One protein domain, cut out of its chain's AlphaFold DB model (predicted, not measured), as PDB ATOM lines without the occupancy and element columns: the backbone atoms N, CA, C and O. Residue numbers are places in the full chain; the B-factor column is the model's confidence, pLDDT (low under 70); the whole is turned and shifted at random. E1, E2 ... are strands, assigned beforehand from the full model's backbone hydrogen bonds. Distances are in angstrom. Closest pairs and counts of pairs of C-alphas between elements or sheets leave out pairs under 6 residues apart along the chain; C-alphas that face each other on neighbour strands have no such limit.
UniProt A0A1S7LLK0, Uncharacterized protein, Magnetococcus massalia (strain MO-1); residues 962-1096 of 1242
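Overview. This is residues 962 to 1096 of the 1242 residues of an uncharacterized protein of Magnetococcus massalia (strain MO-1) (UniProt A0A1S7LLK0). Two small lobes sit end to end, and in each a five-stranded sheet, curled like part of a barrel, is covered on one face by a crossed two-stranded hairpin, so that each lobe is a small, incomplete barrel. The first lobe holds E1 to E7, the second E8 to E14, and residues 1025 to 1032 join them. The printed part has 135 residues with no named helix and fourteen named strands, E1 to E14 in turn; the class is all strand. The sheets, each antiparallel, have the orders E6 E5 E4 E1 E7, E2 E3, E13 E12 E11 E8 E14 and E9 E10. The whole is compact, with a radius of gyration of the C-alphas of 15.8 A, yet elongated, spanning 48 by 27 by 25 A.

Along the chain. Find C-alpha 990 at (143.597, 200.668, 156.480); from there E4, residues 990 to 997, runs 19.5 A and bends by 72 degrees at residue 994. Its sheet also holds E5, residues 1000 to 1004, E6, 1013 to 1017, E1, 962 to 964, and E7, 1021 to 1024. Look next at E2, residues 968 to 972, and E3, 981 to 986. In the second lobe find C-alpha 1062 at (129.812, 197.679, 162.731), where E11, residues 1062 to 1070, begins; it is 20.9 A long and bends by 81 degrees at residue 1067. With it go E12, residues 1073 to 1078, E13, 1086 to 1089, E8, 1033 to 1036, and E14, 1093 to 1095, which ends at (122.720, 190.749, 162.995). E9 is residues 1040 to 1044 and E10 is 1053 to 1058.

Arrangement. E4, E5 and E6 form a meander, each strand the antiparallel neighbour of the one before, and so do E11, E12 and E13. Look at N 994 and O 1002, 2.8 A apart, between E4 and E5; E4 pairs with E1 over residues 990 to 991, where N 991 and O 962 are 2.9 A apart. The four sheets form a stack of sheets, set face to face in two pairs. The hairpin E2 and E3, with N 969 and O 985 at 2.9 A, faces the first large sheet, strands at 71 degrees; the closest C-alphas of E2 and E6 are Arg 972 and Trp 1015, 4.9 A. The hairpin E9 and E10, with N 1041 and O 1057 at 2.9 A, faces the second at 62 degrees; the closest C-alphas of E9 and E13 are Arg 1044 and Trp 1087, 4.9 A. Between the lobes, the closest C-alphas of E4 and E10 are Val 990 and Leu 1055, 7.9 A.

Size, cuts and confidence. The C-alphas farthest apart are those of Lys 978 and Glu 1067, 48.5 A. The printed part has no cut, and no link is long. Mean pLDDT of the printed part is 71.4; 46 residues are under 70, among them 1006 to 1012, 1023 to 1034 and 1079 to 1084.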
ATOM      1  N   TRP A 962     143.646 205.104 153.087       77.19
ATOM      2  CA  TRP A 962     144.416 204.303 152.131       77.19
ATOM      3  C   TRP A 962     144.465 202.844 152.594       77.19
ATOM      4  O   TRP A 962     144.398 202.575 153.794       77.19
ATOM      5  N   VAL A 963     144.612 201.896 151.665       80.00
ATOM      6  CA  VAL A 963     144.705 200.455 151.963       80.00
ATOM      7  C   VAL A 963     146.014 199.860 151.450       80.00
ATOM      8  O   VAL A 963     146.465 200.179 150.353       80.00
ATOM      9  N   VAL A 964     146.643 198.982 152.234       84.06
ATOM     10  CA  VAL A 964     147.889 198.301 151.844       84.06
ATOM     11  C   VAL A 964     147.609 197.198 150.817       84.06
ATOM     12  O   VAL A 964     147.003 196.182 151.153       84.06
ATOM     13  N   ASN A 965     148.104 197.358 149.585       73.69
ATOM     14  CA  ASN A 965     147.898 196.396 148.488       73.69
ATOM     15  C   ASN A 965     149.032 195.349 148.363       73.69
ATOM     16  O   ASN A 965     148.915 194.352 147.658       73.69
ATOM     17  N   VAL A 966     150.132 195.476 149.111       70.94
ATOM     18  CA  VAL A 966     151.204 194.455 149.136       70.94
ATOM     19  C   VAL A 966     151.037 193.451 150.291       70.94
ATOM     20  O   VAL A 966     150.575 193.851 151.355       70.94
ATOM     21  N   PRO A 967     151.459 192.170 150.149       69.56
ATOM     22  CA  PRO A 967     151.358 191.149 151.205       69.56
ATOM     23  C   PRO A 967     151.891 191.591 152.576       69.56
ATOM     24  O   PRO A 967     151.303 191.272 153.606       69.56
ATOM     25  N   SER A 968     152.983 192.362 152.578       75.44
ATOM     26  CA  SER A 968     153.480 193.064 153.760       75.44
ATOM     27  C   SER A 968     154.136 194.387 153.369       75.44
ATOM     28  O   SER A 968     155.042 194.387 152.529       75.44
ATOM     29  N   ALA A 969     153.753 195.489 154.011       79.81
ATOM     30  CA  ALA A 969     154.420 196.786 153.884       79.81
ATOM     31  C   ALA A 969     155.230 197.130 155.148       79.81
ATOM     32  O   ALA A 969     155.154 196.441 156.166       79.81
ATOM     33  N   ARG A 970     156.041 198.196 155.091       83.50
ATOM     34  CA  ARG A 970     156.849 198.675 156.226       83.50
ATOM     35  C   ARG A 970     156.705 200.185 156.392       83.50
ATOM     36  O   ARG A 970     157.068 200.928 155.483       83.50
ATOM     37  N   ILE A 971     156.242 200.611 157.565       83.81
ATOM     38  CA  ILE A 971     156.216 202.014 157.999       83.81
ATOM     39  C   ILE A 971     157.630 202.413 158.445       83.81
ATOM     40  O   ILE A 971     158.311 201.622 159.100       83.81
ATOM     41  N   ARG A 972     158.088 203.630 158.136       84.94
ATOM     42  CA  ARG A 972     159.416 204.160 158.507       84.94
ATOM     43  C   ARG A 972     159.342 205.472 159.288       84.94
ATOM     44  O   ARG A 972     158.340 206.169 159.238       84.94
ATOM     45  N   LYS A 973     160.417 205.847 159.992       82.62
ATOM     46  CA  LYS A 973     160.469 207.106 160.766       82.62
ATOM     47  C   LYS A 973     160.527 208.384 159.914       82.62
ATOM     48  O   LYS A 973     160.233 209.449 160.435       82.62
ATOM     49  N   GLY A 974     160.878 208.285 158.633       83.31
ATOM     50  CA  GLY A 974     160.977 209.416 157.706       83.31
ATOM     51  C   GLY A 974     160.777 208.984 156.246       83.31
ATOM     52  O   GLY A 974     160.823 207.776 155.969       83.31
ATOM     53  N   PRO A 975     160.563 209.939 155.326       80.12
ATOM     54  CA  PRO A 975     160.329 209.685 153.906       80.12
ATOM     55  C   PRO A 975     161.612 209.197 153.215       80.12
ATOM     56  O   PRO A 975     162.459 209.966 152.772       80.12
ATOM     57  N   GLY A 976     161.798 207.876 153.135       72.56
ATOM     58  CA  GLY A 976     162.940 207.299 152.427       72.56
ATOM     59  C   GLY A 976     163.347 205.903 152.885       72.56
ATOM     60  O   GLY A 976     163.200 205.515 154.044       72.56
ATOM     61  N   THR A 977     163.967 205.142 151.981       76.44
ATOM     62  CA  THR A 977     164.457 203.775 152.247       76.44
ATOM     63  C   THR A 977     165.583 203.696 153.285       76.44
ATOM     64  O   THR A 977     165.836 202.611 153.815       76.44
ATOM     65  N   LYS A 978     166.224 204.828 153.602       75.38
ATOM     66  CA  LYS A 978     167.293 204.955 154.606       75.38
ATOM     67  C   LYS A 978     166.775 205.061 156.049       75.38
ATOM     68  O   LYS A 978     167.522 204.756 156.969       75.38
ATOM     69  N   HIS A 979     165.518 205.461 156.268       79.00
ATOM     70  CA  HIS A 979     164.980 205.651 157.621       79.00
ATOM     71  C   HIS A 979     164.595 204.321 158.283       79.00
ATOM     72  O   HIS A 979     164.076 203.414 157.624       79.00
ATOM     73  N   ALA A 980     164.811 204.228 159.597       74.50
ATOM     74  CA  ALA A 980     164.473 203.056 160.404       74.50
ATOM     75  C   ALA A 980     162.984 202.680 160.288       74.50
ATOM     76  O   ALA A 980     162.119 203.554 160.187       74.50
ATOM     77  N   VAL A 981     162.695 201.378 160.313       83.62
ATOM     78  CA  VAL A 981     161.331 200.831 160.262       83.62
ATOM     79  C   VAL A 981     160.670 200.979 161.637       83.62
ATOM     80  O   VAL A 981     161.284 200.671 162.652       83.62
ATOM     81  N   VAL A 982     159.428 201.466 161.662       78.12
ATOM     82  CA  VAL A 982     158.600 201.637 162.872       78.12
ATOM     83  C   VAL A 982     157.714 200.414 163.105       78.12
ATOM     84  O   VAL A 982     157.541 199.982 164.238       78.12
ATOM     85  N   GLY A 983     157.179 199.836 162.027       76.81
ATOM     86  CA  GLY A 983     156.279 198.688 162.078       76.81
ATOM     87  C   GLY A 983     156.100 198.038 160.709       76.81
ATOM     88  O   GLY A 983     156.459 198.615 159.676       76.81
ATOM     89  N   GLY A 984     155.561 196.821 160.707       78.44
ATOM     90  CA  GLY A 984     155.144 196.106 159.502       78.44
ATOM     91  C   GLY A 984     153.623 196.040 159.426       78.44
ATOM     92  O   GLY A 984     152.991 195.688 160.415       78.44
ATOM     93  N   LEU A 985     153.068 196.349 158.257       78.81
ATOM     94  CA  LEU A 985     151.635 196.264 157.959       78.81
ATOM     95  C   LEU A 985     151.354 195.050 157.073       78.81
ATOM     96  O   LEU A 985     152.242 194.606 156.338       78.81
ATOM     97  N   GLN A 986     150.135 194.528 157.124       75.00
ATOM     98  CA  GLN A 986     149.643 193.438 156.278       75.00
ATOM     99  C   GLN A 986     148.760 193.959 155.135       75.00
ATOM    100  O   GLN A 986     148.223 195.063 155.196       75.00
ATOM    101  N   HIS A 987     148.579 193.135 154.102       71.69
ATOM    102  CA  HIS A 987     147.620 193.397 153.026       71.69
ATOM    103  C   HIS A 987     146.192 193.598 153.565       71.69
ATOM    104  O   HIS A 987     145.733 192.831 154.414       71.69
ATOM    105  N   GLY A 988     145.482 194.604 153.052       65.56
ATOM    106  CA  GLY A 988     144.111 194.921 153.461       65.56
ATOM    107  C   GLY A 988     143.977 195.685 154.787       65.56
ATOM    108  O   GLY A 988     142.856 195.842 155.268       65.56
ATOM    109  N   GLU A 989     145.076 196.155 155.390       76.56
ATOM    110  CA  GLU A 989     145.041 197.074 156.539       76.56
ATOM    111  C   GLU A 989     144.836 198.530 156.071       76.56
ATOM    112  O   GLU A 989     145.408 198.955 155.062       76.56
ATOM    113  N   VAL A 990     143.990 199.279 156.795       77.25
ATOM    114  CA  VAL A 990     143.597 200.668 156.480       77.25
ATOM    115  C   VAL A 990     144.443 201.666 157.269       77.25
ATOM    116  O   VAL A 990     144.768 201.440 158.437       77.25
ATOM    117  N   LEU A 991     144.780 202.776 156.618       80.44
ATOM    118  CA  LEU A 991     145.670 203.824 157.102       80.44
ATOM    119  C   LEU A 991     145.052 205.201 156.859       80.44
ATOM    120  O   LEU A 991     144.598 205.469 155.748       80.44
ATOM    121  N   THR A 992     145.108 206.091 157.845       79.56
ATOM    122  CA  THR A 992     144.741 207.505 157.671       79.56
ATOM    123  C   THR A 992     145.972 208.290 157.219       79.56
ATOM    124  O   THR A 992     147.035 208.173 157.838       79.56
ATOM    125  N   ALA A 993     145.862 209.074 156.146       77.19
ATOM    126  CA  ALA A 993     146.951 209.917 155.648       77.19
ATOM    127  C   ALA A 993     147.005 211.259 156.399       77.19
ATOM    128  O   ALA A 993     145.975 211.878 156.644       77.19
ATOM    129  N   LYS A 994     148.215 211.712 156.753       77.75
ATOM    130  CA  LYS A 994     148.456 212.981 157.473       77.75
ATOM    131  C   LYS A 994     149.288 213.996 156.689       77.75
ATOM    132  O   LYS A 994     149.111 215.191 156.881       77.75
ATOM    133  N   ALA A 995     150.204 213.532 155.842       72.25
ATOM    134  CA  ALA A 995     151.067 214.374 155.013       72.25
ATOM    135  C   ALA A 995     151.615 213.574 153.823       72.25
ATOM    136  O   ALA A 995     151.571 212.339 153.821       72.25
ATOM    137  N   ARG A 996     152.188 214.261 152.833       75.19
ATOM    138  CA  ARG A 996     152.860 213.649 151.681       75.19
ATOM    139  C   ARG A 996     154.161 214.383 151.375       75.19
ATOM    140  O   ARG A 996     154.206 215.601 151.413       75.19
ATOM    141  N   ASP A 997     155.193 213.616 151.044       72.88
ATOM    142  CA  ASP A 997     156.489 214.095 150.563       72.88
ATOM    143  C   ASP A 997     156.833 213.315 149.287       72.88
ATOM    144  O   ASP A 997     157.243 212.149 149.330       72.88
ATOM    145  N   ALA A 998     156.559 213.935 148.136       75.44
ATOM    146  CA  ALA A 998     156.701 213.387 146.786       75.44
ATOM    147  C   ALA A 998     156.109 211.967 146.594       75.44
ATOM    148  O   ALA A 998     154.943 211.801 146.210       75.44
ATOM    149  N   LYS A 999     156.929 210.931 146.836       82.56
ATOM    150  CA  LYS A 999     156.605 209.497 146.680       82.56
ATOM    151  C   LYS A 999     156.352 208.769 148.010       82.56
ATOM    152  O   LYS A 999     156.123 207.559 148.006       82.56
ATOM    153  N   TRP A1000     156.387 209.478 149.134       81.31
ATOM    154  CA  TRP A1000     156.134 208.958 150.475       81.31
ATOM    155  C   TRP A1000     154.904 209.621 151.092       81.31
ATOM    156  O   TRP A1000     154.659 210.810 150.916       81.31
ATOM    157  N   LEU A1001     154.133 208.828 151.825       83.38
ATOM    158  CA  LEU A1001     152.904 209.217 152.501       83.38
ATOM    159  C   LEU A1001     153.110 209.024 154.004       83.38
ATOM    160  O   LEU A1001     153.504 207.934 154.431       83.38
ATOM    161  N   GLN A1002     152.874 210.059 154.807       82.75
ATOM    162  CA  GLN A1002     152.827 209.918 156.257       82.75
ATOM    163  C   GLN A1002     151.449 209.390 156.646       82.75
ATOM    164  O   GLN A1002     150.425 209.985 156.317       82.75
ATOM    165  N   VAL A1003     151.439 208.269 157.353       82.38
ATOM    166  CA  VAL A1003     150.254 207.491 157.705       82.38
ATOM    167  C   VAL A1003     150.205 207.205 159.199       82.38
ATOM    168  O   VAL A1003     151.245 207.049 159.846       82.38
ATOM    169  N   SER A1004     148.994 207.082 159.734       77.19
ATOM    170  CA  SER A1004     148.725 206.522 161.060       77.19
ATOM    171  C   SER A1004     147.717 205.381 160.979       77.19
ATOM    172  O   SER A1004     146.731 205.471 160.249       77.19
ATOM    173  N   GLN A1005     147.952 204.325 161.754       77.75
ATOM    174  CA  GLN A1005     147.000 203.234 161.940       77.75
ATOM    175  C   GLN A1005     145.963 203.599 163.015       77.75
ATOM    176  O   GLN A1005     146.327 204.009 164.115       77.75
ATOM    177  N   GLU A1006     144.682 203.430 162.687       58.03
ATOM    178  CA  GLU A1006     143.530 203.827 163.517       58.03
ATOM    179  C   GLU A1006     143.077 202.734 164.510       58.03
ATOM    180  O   GLU A1006     142.330 202.987 165.452       58.03
ATOM    181  N   THR A1007     143.528 201.490 164.326       40.75
ATOM    182  CA  THR A1007     143.084 200.346 165.139       40.75
ATOM    183  C   THR A1007     143.670 200.380 166.560       40.75
ATOM    184  O   THR A1007     144.838 200.703 166.765       40.75
ATOM    185  N   ALA A1008     142.843 200.043 167.553       46.97
ATOM    186  CA  ALA A1008     143.084 200.362 168.961       46.97
ATOM    187  C   ALA A1008     144.355 199.753 169.606       46.97
ATOM    188  O   ALA A1008     144.845 198.694 169.222       46.97
ATOM    189  N   GLN A1009     144.788 200.407 170.695       43.59
ATOM    190  CA  GLN A1009     145.829 200.030 171.675       43.59
ATOM    191  C   GLN A1009     147.311 200.356 171.389       43.59
ATOM    192  O   GLN A1009     148.104 200.247 172.326       43.59
ATOM    193  N   LYS A1010     147.710 200.837 170.198       48.56
ATOM    194  CA  LYS A1010     148.955 201.634 170.008       48.56
ATOM    195  C   LYS A1010     149.021 202.257 168.607       48.56
ATOM    196  O   LYS A1010     149.153 201.540 167.620       48.56
ATOM    197  N   GLY A1011     148.984 203.588 168.528       56.22
ATOM    198  CA  GLY A1011     149.011 204.326 167.260       56.22
ATOM    199  C   GLY A1011     150.363 204.241 166.545       56.22
ATOM    200  O   GLY A1011     151.280 205.008 166.834       56.22
ATOM    201  N   LEU A1012     150.490 203.327 165.581       69.38
ATOM    202  CA  LEU A1012     151.651 203.253 164.693       69.38
ATOM    203  C   LEU A1012     151.575 204.374 163.644       69.38
ATOM    204  O   LEU A1012     150.771 204.306 162.716       69.38
ATOM    205  N   GLN A1013     152.432 205.392 163.785       78.88
ATOM    206  CA  GLN A1013     152.587 206.492 162.826       78.88
ATOM    207  C   GLN A1013     153.979 206.483 162.172       78.88
ATOM    208  O   GLN A1013     154.994 206.216 162.818       78.88
ATOM    209  N   GLY A1014     154.033 206.813 160.882       83.19
ATOM    210  CA  GLY A1014     155.272 207.000 160.129       83.19
ATOM    211  C   GLY A1014     155.024 207.037 158.623       83.19
ATOM    212  O   GLY A1014     153.924 207.334 158.187       83.19
ATOM    213  N   TRP A1015     156.042 206.746 157.821       85.88
ATOM    214  CA  TRP A1015     156.042 206.957 156.374       85.88
ATOM    215  C   TRP A1015     156.029 205.644 155.587       85.88
ATOM    216  O   TRP A1015     156.814 204.735 155.869       85.88
ATOM    217  N   ILE A1016     155.175 205.566 154.567       85.94
ATOM    218  CA  ILE A1016     155.065 204.458 153.607       85.94
ATOM    219  C   ILE A1016     155.273 204.988 152.179       85.94
ATOM    220  O   ILE A1016     155.014 206.155 151.907       85.94
ATOM    221  N   HIS A1017     155.781 204.166 151.259       84.00
ATOM    222  CA  HIS A1017     155.926 204.567 149.856       84.00
ATOM    223  C   HIS A1017     154.577 204.438 149.139       84.00
ATOM    224  O   HIS A1017     153.920 203.406 149.278       84.00
ATOM    225  N   VAL A1018     154.184 205.446 148.354       78.81
ATOM    226  CA  VAL A1018     152.844 205.531 147.735       78.81
ATOM    227  C   VAL A1018     152.540 204.314 146.853       78.81
ATOM    228  O   VAL A1018     151.428 203.820 146.870       78.81
ATOM    229  N   SER A1019     153.530 203.721 146.176       78.19
ATOM    230  CA  SER A1019     153.324 202.513 145.348       78.19
ATOM    231  C   SER A1019     153.055 201.205 146.126       78.19
ATOM    232  O   SER A1019     153.197 200.123 145.556       78.19
ATOM    233  N   LEU A1020     152.798 201.272 147.435       80.06
ATOM    234  CA  LEU A1020     152.473 200.127 148.300       80.06
ATOM    235  C   LEU A1020     151.045 200.219 148.872       80.06
ATOM    236  O   LEU A1020     150.611 199.301 149.574       80.06
ATOM    237  N   VAL A1021     150.355 201.332 148.611       75.81
ATOM    238  CA  VAL A1021     149.047 201.688 149.161       75.81
ATOM    239  C   VAL A1021     148.165 202.301 148.078       75.81
ATOM    240  O   VAL A1021     148.623 203.153 147.326       75.81
ATOM    241  N   ASP A1022     146.895 201.912 148.034       75.06
ATOM    242  CA  ASP A1022     145.911 202.500 147.120       75.06
ATOM    243  C   ASP A1022     144.942 203.422 147.883       75.06
ATOM    244  O   ASP A1022     144.614 203.134 149.042       75.06
ATOM    245  N   PRO A1023     144.481 204.533 147.275       68.31
ATOM    246  CA  PRO A1023     143.557 205.466 147.911       68.31
ATOM    247  C   PRO A1023     142.167 204.839 148.068       68.31
ATOM    248  O   PRO A1023     141.627 204.227 147.146       68.31
ATOM    249  N   LEU A1024     141.568 205.011 149.246       60.19
ATOM    250  CA  LEU A1024     140.310 204.383 149.633       60.19
ATOM    251  C   LEU A1024     139.184 205.424 149.637       60.19
ATOM    252  O   LEU A1024     139.034 206.194 150.585       60.19
ATOM    253  N   GLN A1025     138.384 205.454 148.572       50.81
ATOM    254  CA  GLN A1025     137.189 206.300 148.515       50.81
ATOM    255  C   GLN A1025     136.063 205.704 149.374       50.81
ATOM    256  O   GLN A1025     135.817 204.495 149.346       50.81
ATOM    257  N   ALA A1026     135.396 206.561 150.146       43.06
ATOM    258  CA  ALA A1026     134.218 206.208 150.931       43.06
ATOM    259  C   ALA A1026     132.943 206.338 150.082       43.06
ATOM    260  O   ALA A1026     132.850 207.209 149.218       43.06
ATOM    261  N   ALA A1027     131.955 205.489 150.355       45.25
ATOM    262  CA  ALA A1027     130.600 205.614 149.828       45.25
ATOM    263  C   ALA A1027     129.620 205.177 150.921       45.25
ATOM    264  O   ALA A1027     129.769 204.078 151.450       45.25
ATOM    265  N   GLU A1028     128.654 206.020 151.279       42.41
ATOM    266  CA  GLU A1028     127.736 205.764 152.397       42.41
ATOM    267  C   GLU A1028     126.809 204.562 152.117       42.41
ATOM    268  O   GLU A1028     126.055 204.588 151.139       42.41
ATOM    269  N   PRO A1029     126.825 203.502 152.948       47.69
ATOM    270  CA  PRO A1029     125.944 202.356 152.781       47.69
ATOM    271  C   PRO A1029     124.665 202.517 153.613       47.69
ATOM    272  O   PRO A1029     124.711 202.851 154.795       47.69
ATOM    273  N   LYS A1030     123.514 202.210 153.011       47.16
ATOM    274  CA  LYS A1030     122.217 202.128 153.702       47.16
ATOM    275  C   LYS A1030     121.800 200.664 153.823       47.16
ATOM    276  O   LYS A1030     121.791 199.959 152.819       47.16
ATOM    277  N   GLY A1031     121.463 200.222 155.033       58.59
ATOM    278  CA  GLY A1031     121.042 198.849 155.323       58.59
ATOM    279  C   GLY A1031     121.138 198.504 156.819       58.59
ATOM    280  O   GLY A1031     121.633 199.317 157.603       58.59
ATOM    281  N   PRO A1032     120.656 197.319 157.232       61.72
ATOM    282  CA  PRO A1032     120.692 196.865 158.624       61.72
ATOM    283  C   PRO A1032     122.119 196.584 159.121       61.72
ATOM    284  O   PRO A1032     122.987 196.154 158.354       61.72
ATOM    285  N   LEU A1033     122.354 196.805 160.420       67.62
ATOM    286  CA  LEU A1033     123.664 196.621 161.049       67.62
ATOM    287  C   LEU A1033     123.897 195.175 161.517       67.62
ATOM    288  O   LEU A1033     123.000 194.491 162.010       67.62
ATOM    289  N   ALA A1034     125.150 194.738 161.418       68.50
ATOM    290  CA  ALA A1034     125.653 193.472 161.928       68.50
ATOM    291  C   ALA A1034     127.072 193.633 162.498       68.50
ATOM    292  O   ALA A1034     127.853 194.475 162.051       68.50
ATOM    293  N   GLU A1035     127.428 192.786 163.459       75.38
ATOM    294  CA  GLU A1035     128.754 192.742 164.079       75.38
ATOM    295  C   GLU A1035     129.555 191.497 163.686       75.38
ATOM    296  O   GLU A1035     129.017 190.435 163.370       75.38
ATOM    297  N   ILE A1036     130.883 191.614 163.757       79.69
ATOM    298  CA  ILE A1036     131.811 190.537 163.407       79.69
ATOM    299  C   ILE A1036     132.178 189.717 164.644       79.69
ATOM    300  O   ILE A1036     132.778 190.219 165.595       79.69
ATOM    301  N   ARG A1037     131.881 188.415 164.603       63.69
ATOM    302  CA  ARG A1037     131.966 187.481 165.737       63.69
ATOM    303  C   ARG A1037     133.392 187.025 166.083       63.69
ATOM    304  O   ARG A1037     133.665 186.668 167.231       63.69
ATOM    305  N   ARG A1038     134.321 187.002 165.115       64.44
ATOM    306  CA  ARG A1038     135.707 186.498 165.289       64.44
ATOM    307  C   ARG A1038     136.726 187.635 165.443       64.44
ATOM    308  O   ARG A1038     136.559 188.698 164.863       64.44
ATOM    309  N   LYS A1039     137.832 187.389 166.171       65.38
ATOM    310  CA  LYS A1039     138.909 188.379 166.439       65.38
ATOM    311  C   LYS A1039     139.460 189.071 165.179       65.38
ATOM    312  O   LYS A1039     139.834 190.237 165.257       65.38
ATOM    313  N   ARG A1040     139.533 188.344 164.059       69.62
ATOM    314  CA  ARG A1040     139.859 188.840 162.714       69.62
ATOM    315  C   ARG A1040     138.953 188.132 161.702       69.62
ATOM    316  O   ARG A1040     138.707 186.932 161.852       69.62
ATOM    317  N   ALA A1041     138.515 188.849 160.676       74.38
ATOM    318  CA  ALA A1041     137.829 188.332 159.494       74.38
ATOM    319  C   ALA A1041     138.353 189.052 158.238       74.38
ATOM    320  O   ALA A1041     139.003 190.088 158.349       74.38
ATOM    321  N   TYR A1042     138.080 188.512 157.050       79.12
ATOM    322  CA  TYR A1042     138.475 189.133 155.783       79.12
ATOM    323  C   TYR A1042     137.254 189.355 154.898       79.12
ATOM    324  O   TYR A1042     136.545 188.398 154.582       79.12
ATOM    325  N   LEU A1043     137.062 190.601 154.470       79.88
ATOM    326  CA  LEU A1043     136.157 190.965 153.387       79.88
ATOM    327  C   LEU A1043     136.825 190.597 152.057       79.88
ATOM    328  O   LEU A1043     138.021 190.843 151.891       79.88
ATOM    329  N   ARG A1044     136.095 190.015 151.106       79.81
ATOM    330  CA  ARG A1044     136.643 189.524 149.829       79.81
ATOM    331  C   ARG A1044     135.993 190.178 148.615       79.81
ATOM    332  O   ARG A1044     134.907 190.744 148.710       79.81
ATOM    333  N   SER A1045     136.654 190.087 147.462       73.56
ATOM    334  CA  SER A1045     136.109 190.572 146.185       73.56
ATOM    335  C   SER A1045     134.949 189.723 145.645       73.56
ATOM    336  O   SER A1045     134.115 190.236 144.909       73.56
ATOM    337  N   GLU A1046     134.875 188.443 146.022       75.62
ATOM    338  CA  GLU A1046     133.923 187.452 145.495       75.62
ATOM    339  C   GLU A1046     133.435 186.504 146.610       75.62
ATOM    340  O   GLU A1046     134.214 186.241 147.536       75.62
ATOM    341  N   PRO A1047     132.227 185.907 146.498       75.44
ATOM    342  CA  PRO A1047     131.643 184.980 147.478       75.44
ATOM    343  C   PRO A1047     132.279 183.577 147.431       75.44
ATOM    344  O   PRO A1047     131.623 182.566 147.178       75.44
ATOM    345  N   ASN A1048     133.596 183.491 147.635       72.00
ATOM    346  CA  ASN A1048     134.318 182.225 147.733       72.00
ATOM    347  C   ASN A1048     135.561 182.332 148.635       72.00
ATOM    348  O   ASN A1048     136.085 183.408 148.908       72.00
ATOM    349  N   SER A1049     136.065 181.190 149.106       64.50
ATOM    350  CA  SER A1049     137.190 181.118 150.052       64.50
ATOM    351  C   SER A1049     138.582 181.275 149.419       64.50
ATOM    352  O   SER A1049     139.575 181.320 150.153       64.50
ATOM    353  N   LYS A1050     138.672 181.369 148.086       68.38
ATOM    354  CA  LYS A1050     139.927 181.443 147.312       68.38
ATOM    355  C   LYS A1050     140.225 182.845 146.759       68.38
ATOM    356  O   LYS A1050     141.378 183.119 146.444       68.38
ATOM    357  N   SER A1051     139.222 183.716 146.669       71.50
ATOM    358  CA  SER A1051     139.326 185.095 146.175       71.50
ATOM    359  C   SER A1051     140.170 185.993 147.088       71.50
ATOM    360  O   SER A1051     140.357 185.701 148.274       71.50
ATOM    361  N   ALA A1052     140.697 187.090 146.540       63.66
ATOM    362  CA  ALA A1052     141.592 187.985 147.268       63.66
ATOM    363  C   ALA A1052     140.888 188.671 148.466       63.66
ATOM    364  O   ALA A1052     139.743 189.123 148.334       63.66
ATOM    365  N   PRO A1053     141.549 188.770 149.638       73.69
ATOM    366  CA  PRO A1053     141.046 189.542 150.767       73.69
ATOM    367  C   PRO A1053     141.182 191.042 150.479       73.69
ATOM    368  O   PRO A1053     142.277 191.586 150.480       73.69
ATOM    369  N   LYS A1054     140.049 191.708 150.253       73.62
ATOM    370  CA  LYS A1054     139.932 193.142 149.955       73.62
ATOM    371  C   LYS A1054     140.191 194.020 151.186       73.62
ATOM    372  O   LYS A1054     140.678 195.136 151.055       73.62
ATOM    373  N   LEU A1055     139.815 193.533 152.372       73.75
ATOM    374  CA  LEU A1055     139.908 194.277 153.630       73.75
ATOM    375  C   LEU A1055     140.068 193.316 154.812       73.75
ATOM    376  O   LEU A1055     139.390 192.286 154.870       73.75
ATOM    377  N   LEU A1056     140.919 193.667 155.773       79.06
ATOM    378  CA  LEU A1056     140.937 193.035 157.090       79.06
ATOM    379  C   LEU A1056     139.912 193.722 158.003       79.06
ATOM    380  O   LEU A1056     139.857 194.947 158.077       79.06
ATOM    381  N   LEU A1057     139.139 192.919 158.731       79.00
ATOM    382  CA  LEU A1057     138.137 193.373 159.692       79.00
ATOM    383  C   LEU A1057     138.365 192.731 161.071       79.00
ATOM    384  O   LEU A1057     138.919 191.633 161.182       79.00
ATOM    385  N   HIS A1058     137.921 193.410 162.124       75.25
ATOM    386  CA  HIS A1058     138.137 193.060 163.530       75.25
ATOM    387  C   HIS A1058     136.809 192.842 164.276       75.25
ATOM    388  O   HIS A1058     135.753 193.309 163.850       75.25
ATOM    389  N   ARG A1059     136.857 192.118 165.405       66.31
ATOM    390  CA  ARG A1059     135.672 191.859 166.246       66.31
ATOM    391  C   ARG A1059     135.045 193.173 166.727       66.31
ATOM    392  O   ARG A1059     135.773 194.027 167.223       66.31
ATOM    393  N   GLY A1060     133.718 193.280 166.643       62.03
ATOM    394  CA  GLY A1060     132.967 194.452 167.117       62.03
ATOM    395  C   GLY A1060     133.031 195.680 166.200       62.03
ATOM    396  O   GLY A1060     132.654 196.766 166.623       62.03
ATOM    397  N   GLN A1061     133.511 195.546 164.957       72.75
ATOM    398  CA  GLN A1061     133.321 196.601 163.955       72.75
ATOM    399  C   GLN A1061     131.898 196.524 163.368       72.75
ATOM    400  O   GLN A1061     131.496 195.430 162.955       72.75
ATOM    401  N   PRO A1062     131.153 197.646 163.300       69.44
ATOM    402  CA  PRO A1062     129.812 197.679 162.731       69.44
ATOM    403  C   PRO A1062     129.857 197.594 161.199       69.44
ATOM    404  O   PRO A1062     130.503 198.396 160.515       69.44
ATOM    405  N   MET A1063     129.132 196.620 160.663       76.94
ATOM    406  CA  MET A1063     128.964 196.378 159.234       76.94
ATOM    407  C   MET A1063     127.516 196.658 158.840       76.94
ATOM    408  O   MET A1063     126.599 196.231 159.531       76.94
ATOM    409  N   VAL A1064     127.309 197.326 157.712       76.44
ATOM    410  CA  VAL A1064     126.013 197.402 157.037       76.44
ATOM    411  C   VAL A1064     125.914 196.233 156.061       76.44
ATOM    412  O   VAL A1064     126.799 196.028 155.222       76.44
ATOM    413  N   MET A1065     124.839 195.457 156.178       70.50
ATOM    414  CA  MET A1065     124.509 194.408 155.217       70.50
ATOM    415  C   MET A1065     123.811 195.017 154.001       70.50
ATOM    416  O   MET A1065     122.968 195.901 154.132       70.50
ATOM    417  N   LEU A1066     124.177 194.532 152.819       71.19
ATOM    418  CA  LEU A1066     123.561 194.875 151.541       71.19
ATOM    419  C   LEU A1066     122.748 193.656 151.082       71.19
ATOM    420  O   LEU A1066     123.146 192.523 151.347       71.19
ATOM    421  N   GLU A1067     121.626 193.865 150.393       57.31
ATOM    422  CA  GLU A1067     120.577 192.846 150.158       57.31
ATOM    423  C   GLU A1067     120.953 191.699 149.185       57.31
ATOM    424  O   GLU A1067     120.092 191.002 148.653       57.31
ATOM    425  N   GLU A1068     122.246 191.460 148.954       58.53
ATOM    426  CA  GLU A1068     122.760 190.351 148.153       58.53
ATOM    427  C   GLU A1068     123.421 189.285 149.044       58.53
ATOM    428  O   GLU A1068     124.507 189.488 149.595       58.53
ATOM    429  N   SER A1069     122.812 188.100 149.116       65.56
ATOM    430  CA  SER A1069     123.428 186.897 149.684       65.56
ATOM    431  C   SER A1069     123.539 185.791 148.629       65.56
ATOM    432  O   SER A1069     122.660 185.612 147.785       65.56
ATOM    433  N   GLN A1070     124.660 185.066 148.625       58.91
ATOM    434  CA  GLN A1070     124.942 183.984 147.676       58.91
ATOM    435  C   GLN A1070     125.733 182.864 148.361       58.91
ATOM    436  O   GLN A1070     126.824 183.088 148.882       58.91
ATOM    437  N   ASN A1071     125.214 181.633 148.330       59.59
ATOM    438  CA  ASN A1071     125.918 180.413 148.763       59.59
ATOM    439  C   ASN A1071     126.554 180.490 150.175       59.59
ATOM    440  O   ASN A1071     127.664 179.999 150.397       59.59
ATOM    441  N   GLY A1072     125.868 181.124 151.132       65.88
ATOM    442  CA  GLY A1072     126.356 181.310 152.509       65.88
ATOM    443  C   GLY A1072     127.369 182.450 152.693       65.88
ATOM    444  O   GLY A1072     127.996 182.550 153.752       65.88
ATOM    445  N   TRP A1073     127.538 183.302 151.679       78.69
ATOM    446  CA  TRP A1073     128.240 184.579 151.760       78.69
ATOM    447  C   TRP A1073     127.240 185.729 151.661       78.69
ATOM    448  O   TRP A1073     126.315 185.689 150.853       78.69
ATOM    449  N   GLU A1074     127.459 186.760 152.462       79.12
ATOM    450  CA  GLU A1074     126.671 187.988 152.500       79.12
ATOM    451  C   GLU A1074     127.531 189.146 151.997       79.12
ATOM    452  O   GLU A1074     128.732 189.231 152.297       79.12
ATOM    453  N   ARG A1075     126.927 190.030 151.201       79.56
ATOM    454  CA  ARG A1075     127.576 191.245 150.727       79.56
ATOM    455  C   ARG A1075     127.425 192.328 151.790       79.56
ATOM    456  O   ARG A1075     126.320 192.731 152.131       79.56
ATOM    457  N   VAL A1076     128.543 192.810 152.319       78.31
ATOM    458  CA  VAL A1076     128.576 193.803 153.400       78.31
ATOM    459  C   VAL A1076     129.547 194.936 153.089       78.31
ATOM    460  O   VAL A1076     130.462 194.805 152.271       78.31
ATOM    461  N   GLN A1077     129.363 196.052 153.782       77.00
ATOM    462  CA  GLN A1077     130.250 197.212 153.777       77.00
ATOM    463  C   GLN A1077     130.397 197.721 155.218       77.00
ATOM    464  O   GLN A1077     129.508 197.507 156.036       77.00
ATOM    465  N   ARG A1078     131.520 198.351 155.581       75.81
ATOM    466  CA  ARG A1078     131.649 198.980 156.911       75.81
ATOM    467  C   ARG A1078     130.626 200.110 157.047       75.81
ATOM    468  O   ARG A1078     130.359 200.788 156.060       75.81
ATOM    469  N   ALA A1079     130.088 200.341 158.246       60.47
ATOM    470  CA  ALA A1079     129.116 201.420 158.472       60.47
ATOM    471  C   ALA A1079     129.684 202.828 158.176       60.47
ATOM    472  O   ALA A1079     128.950 203.715 157.762       60.47
ATOM    473  N   ASP A1080     131.003 203.000 158.297       57.28
ATOM    474  CA  ASP A1080     131.762 204.196 157.885       57.28
ATOM    475  C   ASP A1080     131.978 204.331 156.357       57.28
ATOM    476  O   ASP A1080     132.657 205.244 155.888       57.28
ATOM    477  N   GLY A1081     131.444 203.402 155.559       57.34
ATOM    478  CA  GLY A1081     131.574 203.374 154.103       57.34
ATOM    479  C   GLY A1081     132.954 202.976 153.566       57.34
ATOM    480  O   GLY A1081     133.082 202.773 152.354       57.34
ATOM    481  N   LEU A1082     133.979 202.812 154.413       57.09
ATOM    482  CA  LEU A1082     135.358 202.592 153.978       57.09
ATOM    483  C   LEU A1082     135.558 201.206 153.355       57.09
ATOM    484  O   LEU A1082     135.130 200.172 153.871       57.09
ATOM    485  N   GLY A1083     136.266 201.188 152.224       57.53
ATOM    486  CA  GLY A1083     136.602 199.971 151.484       57.53
ATOM    487  C   GLY A1083     135.519 199.468 150.529       57.53
ATOM    488  O   GLY A1083     135.807 198.571 149.737       57.53
ATOM    489  N   GLY A1084     134.317 200.053 150.533       66.38
ATOM    490  CA  GLY A1084     133.224 199.687 149.628       66.38
ATOM    491  C   GLY A1084     132.668 198.265 149.837       66.38
ATOM    492  O   GLY A1084     133.193 197.501 150.650       66.38
ATOM    493  N   PRO A1085     131.649 197.852 149.061       72.19
ATOM    494  CA  PRO A1085     131.044 196.526 149.186       72.19
ATOM    495  C   PRO A1085     132.041 195.379 148.977       72.19
ATOM    496  O   PRO A1085     132.902 195.441 148.090       72.19
ATOM    497  N   GLY A1086     131.877 194.297 149.729       77.56
ATOM    498  CA  GLY A1086     132.576 193.031 149.513       77.56
ATOM    499  C   GLY A1086     131.877 191.871 150.215       77.56
ATOM    500  O   GLY A1086     130.855 192.057 150.866       77.56
ATOM    501  N   TRP A1087     132.415 190.666 150.072       80.56
ATOM    502  CA  TRP A1087     131.774 189.438 150.542       80.56
ATOM    503  C   TRP A1087     132.426 188.917 151.821       80.56
ATOM    504  O   TRP A1087     133.650 188.788 151.897       80.56
ATOM    505  N   ILE A1088     131.606 188.577 152.811       83.38
ATOM    506  CA  ILE A1088     132.000 187.859 154.029       83.38
ATOM    507  C   ILE A1088     131.112 186.619 154.177       83.38
ATOM    508  O   ILE A1088     130.046 186.537 153.574       83.38
ATOM    509  N   ARG A1089     131.547 185.612 154.934       76.88
ATOM    510  CA  ARG A1089     130.752 184.398 155.158       76.88
ATOM    511  C   ARG A1089     129.790 184.608 156.329       76.88
ATOM    512  O   ARG A1089     130.220 185.112 157.367       76.88
ATOM    513  N   ALA A1090     128.531 184.200 156.175       71.75
ATOM    514  CA  ALA A1090     127.457 184.468 157.140       71.75
ATOM    515  C   ALA A1090     127.771 183.951 158.564       71.75
ATOM    516  O   ALA A1090     127.454 184.607 159.552       71.75
ATOM    517  N   ASP A1091     128.514 182.838 158.692       73.81
ATOM    518  CA  ASP A1091     128.934 182.264 159.988       73.81
ATOM    519  C   ASP A1091     129.863 183.168 160.829       73.81
ATOM    520  O   ASP A1091     130.172 182.858 161.985       73.81
ATOM    521  N   LEU A1092     130.341 184.270 160.244       72.44
ATOM    522  CA  LEU A1092     131.226 185.248 160.875       72.44
ATOM    523  C   LEU A1092     130.492 186.493 161.389       72.44
ATOM    524  O   LEU A1092     131.109 187.265 162.127       72.44
ATOM    525  N   LEU A1093     129.226 186.681 161.014       70.44
ATOM    526  CA  LEU A1093     128.403 187.833 161.372       70.44
ATOM    527  C   LEU A1093     127.432 187.509 162.515       70.44
ATOM    528  O   LEU A1093     127.253 186.360 162.927       70.44
ATOM    529  N   THR A1094     126.818 188.547 163.068       68.94
ATOM    530  CA  THR A1094     125.650 188.475 163.951       68.94
ATOM    531  C   THR A1094     124.844 189.748 163.724       68.94
ATOM    532  O   THR A1094     125.383 190.842 163.878       68.94
ATOM    533  N   GLN A1095     123.592 189.611 163.289       64.62
ATOM    534  CA  GLN A1095     122.720 190.749 162.995       64.62
ATOM    535  C   GLN A1095     122.291 191.433 164.300       64.62
ATOM    536  O   GLN A1095     122.061 190.755 165.301       64.62
ATOM    537  N   LEU A1096     122.197 192.763 164.292       61.47
ATOM    538  CA  LEU A1096     121.643 193.539 165.401       61.47
ATOM    539  C   LEU A1096     120.189 193.886 165.058       61.47
ATOM    540  O   LEU A1096     119.934 194.652 164.129       61.47
TER     541      LEU A1096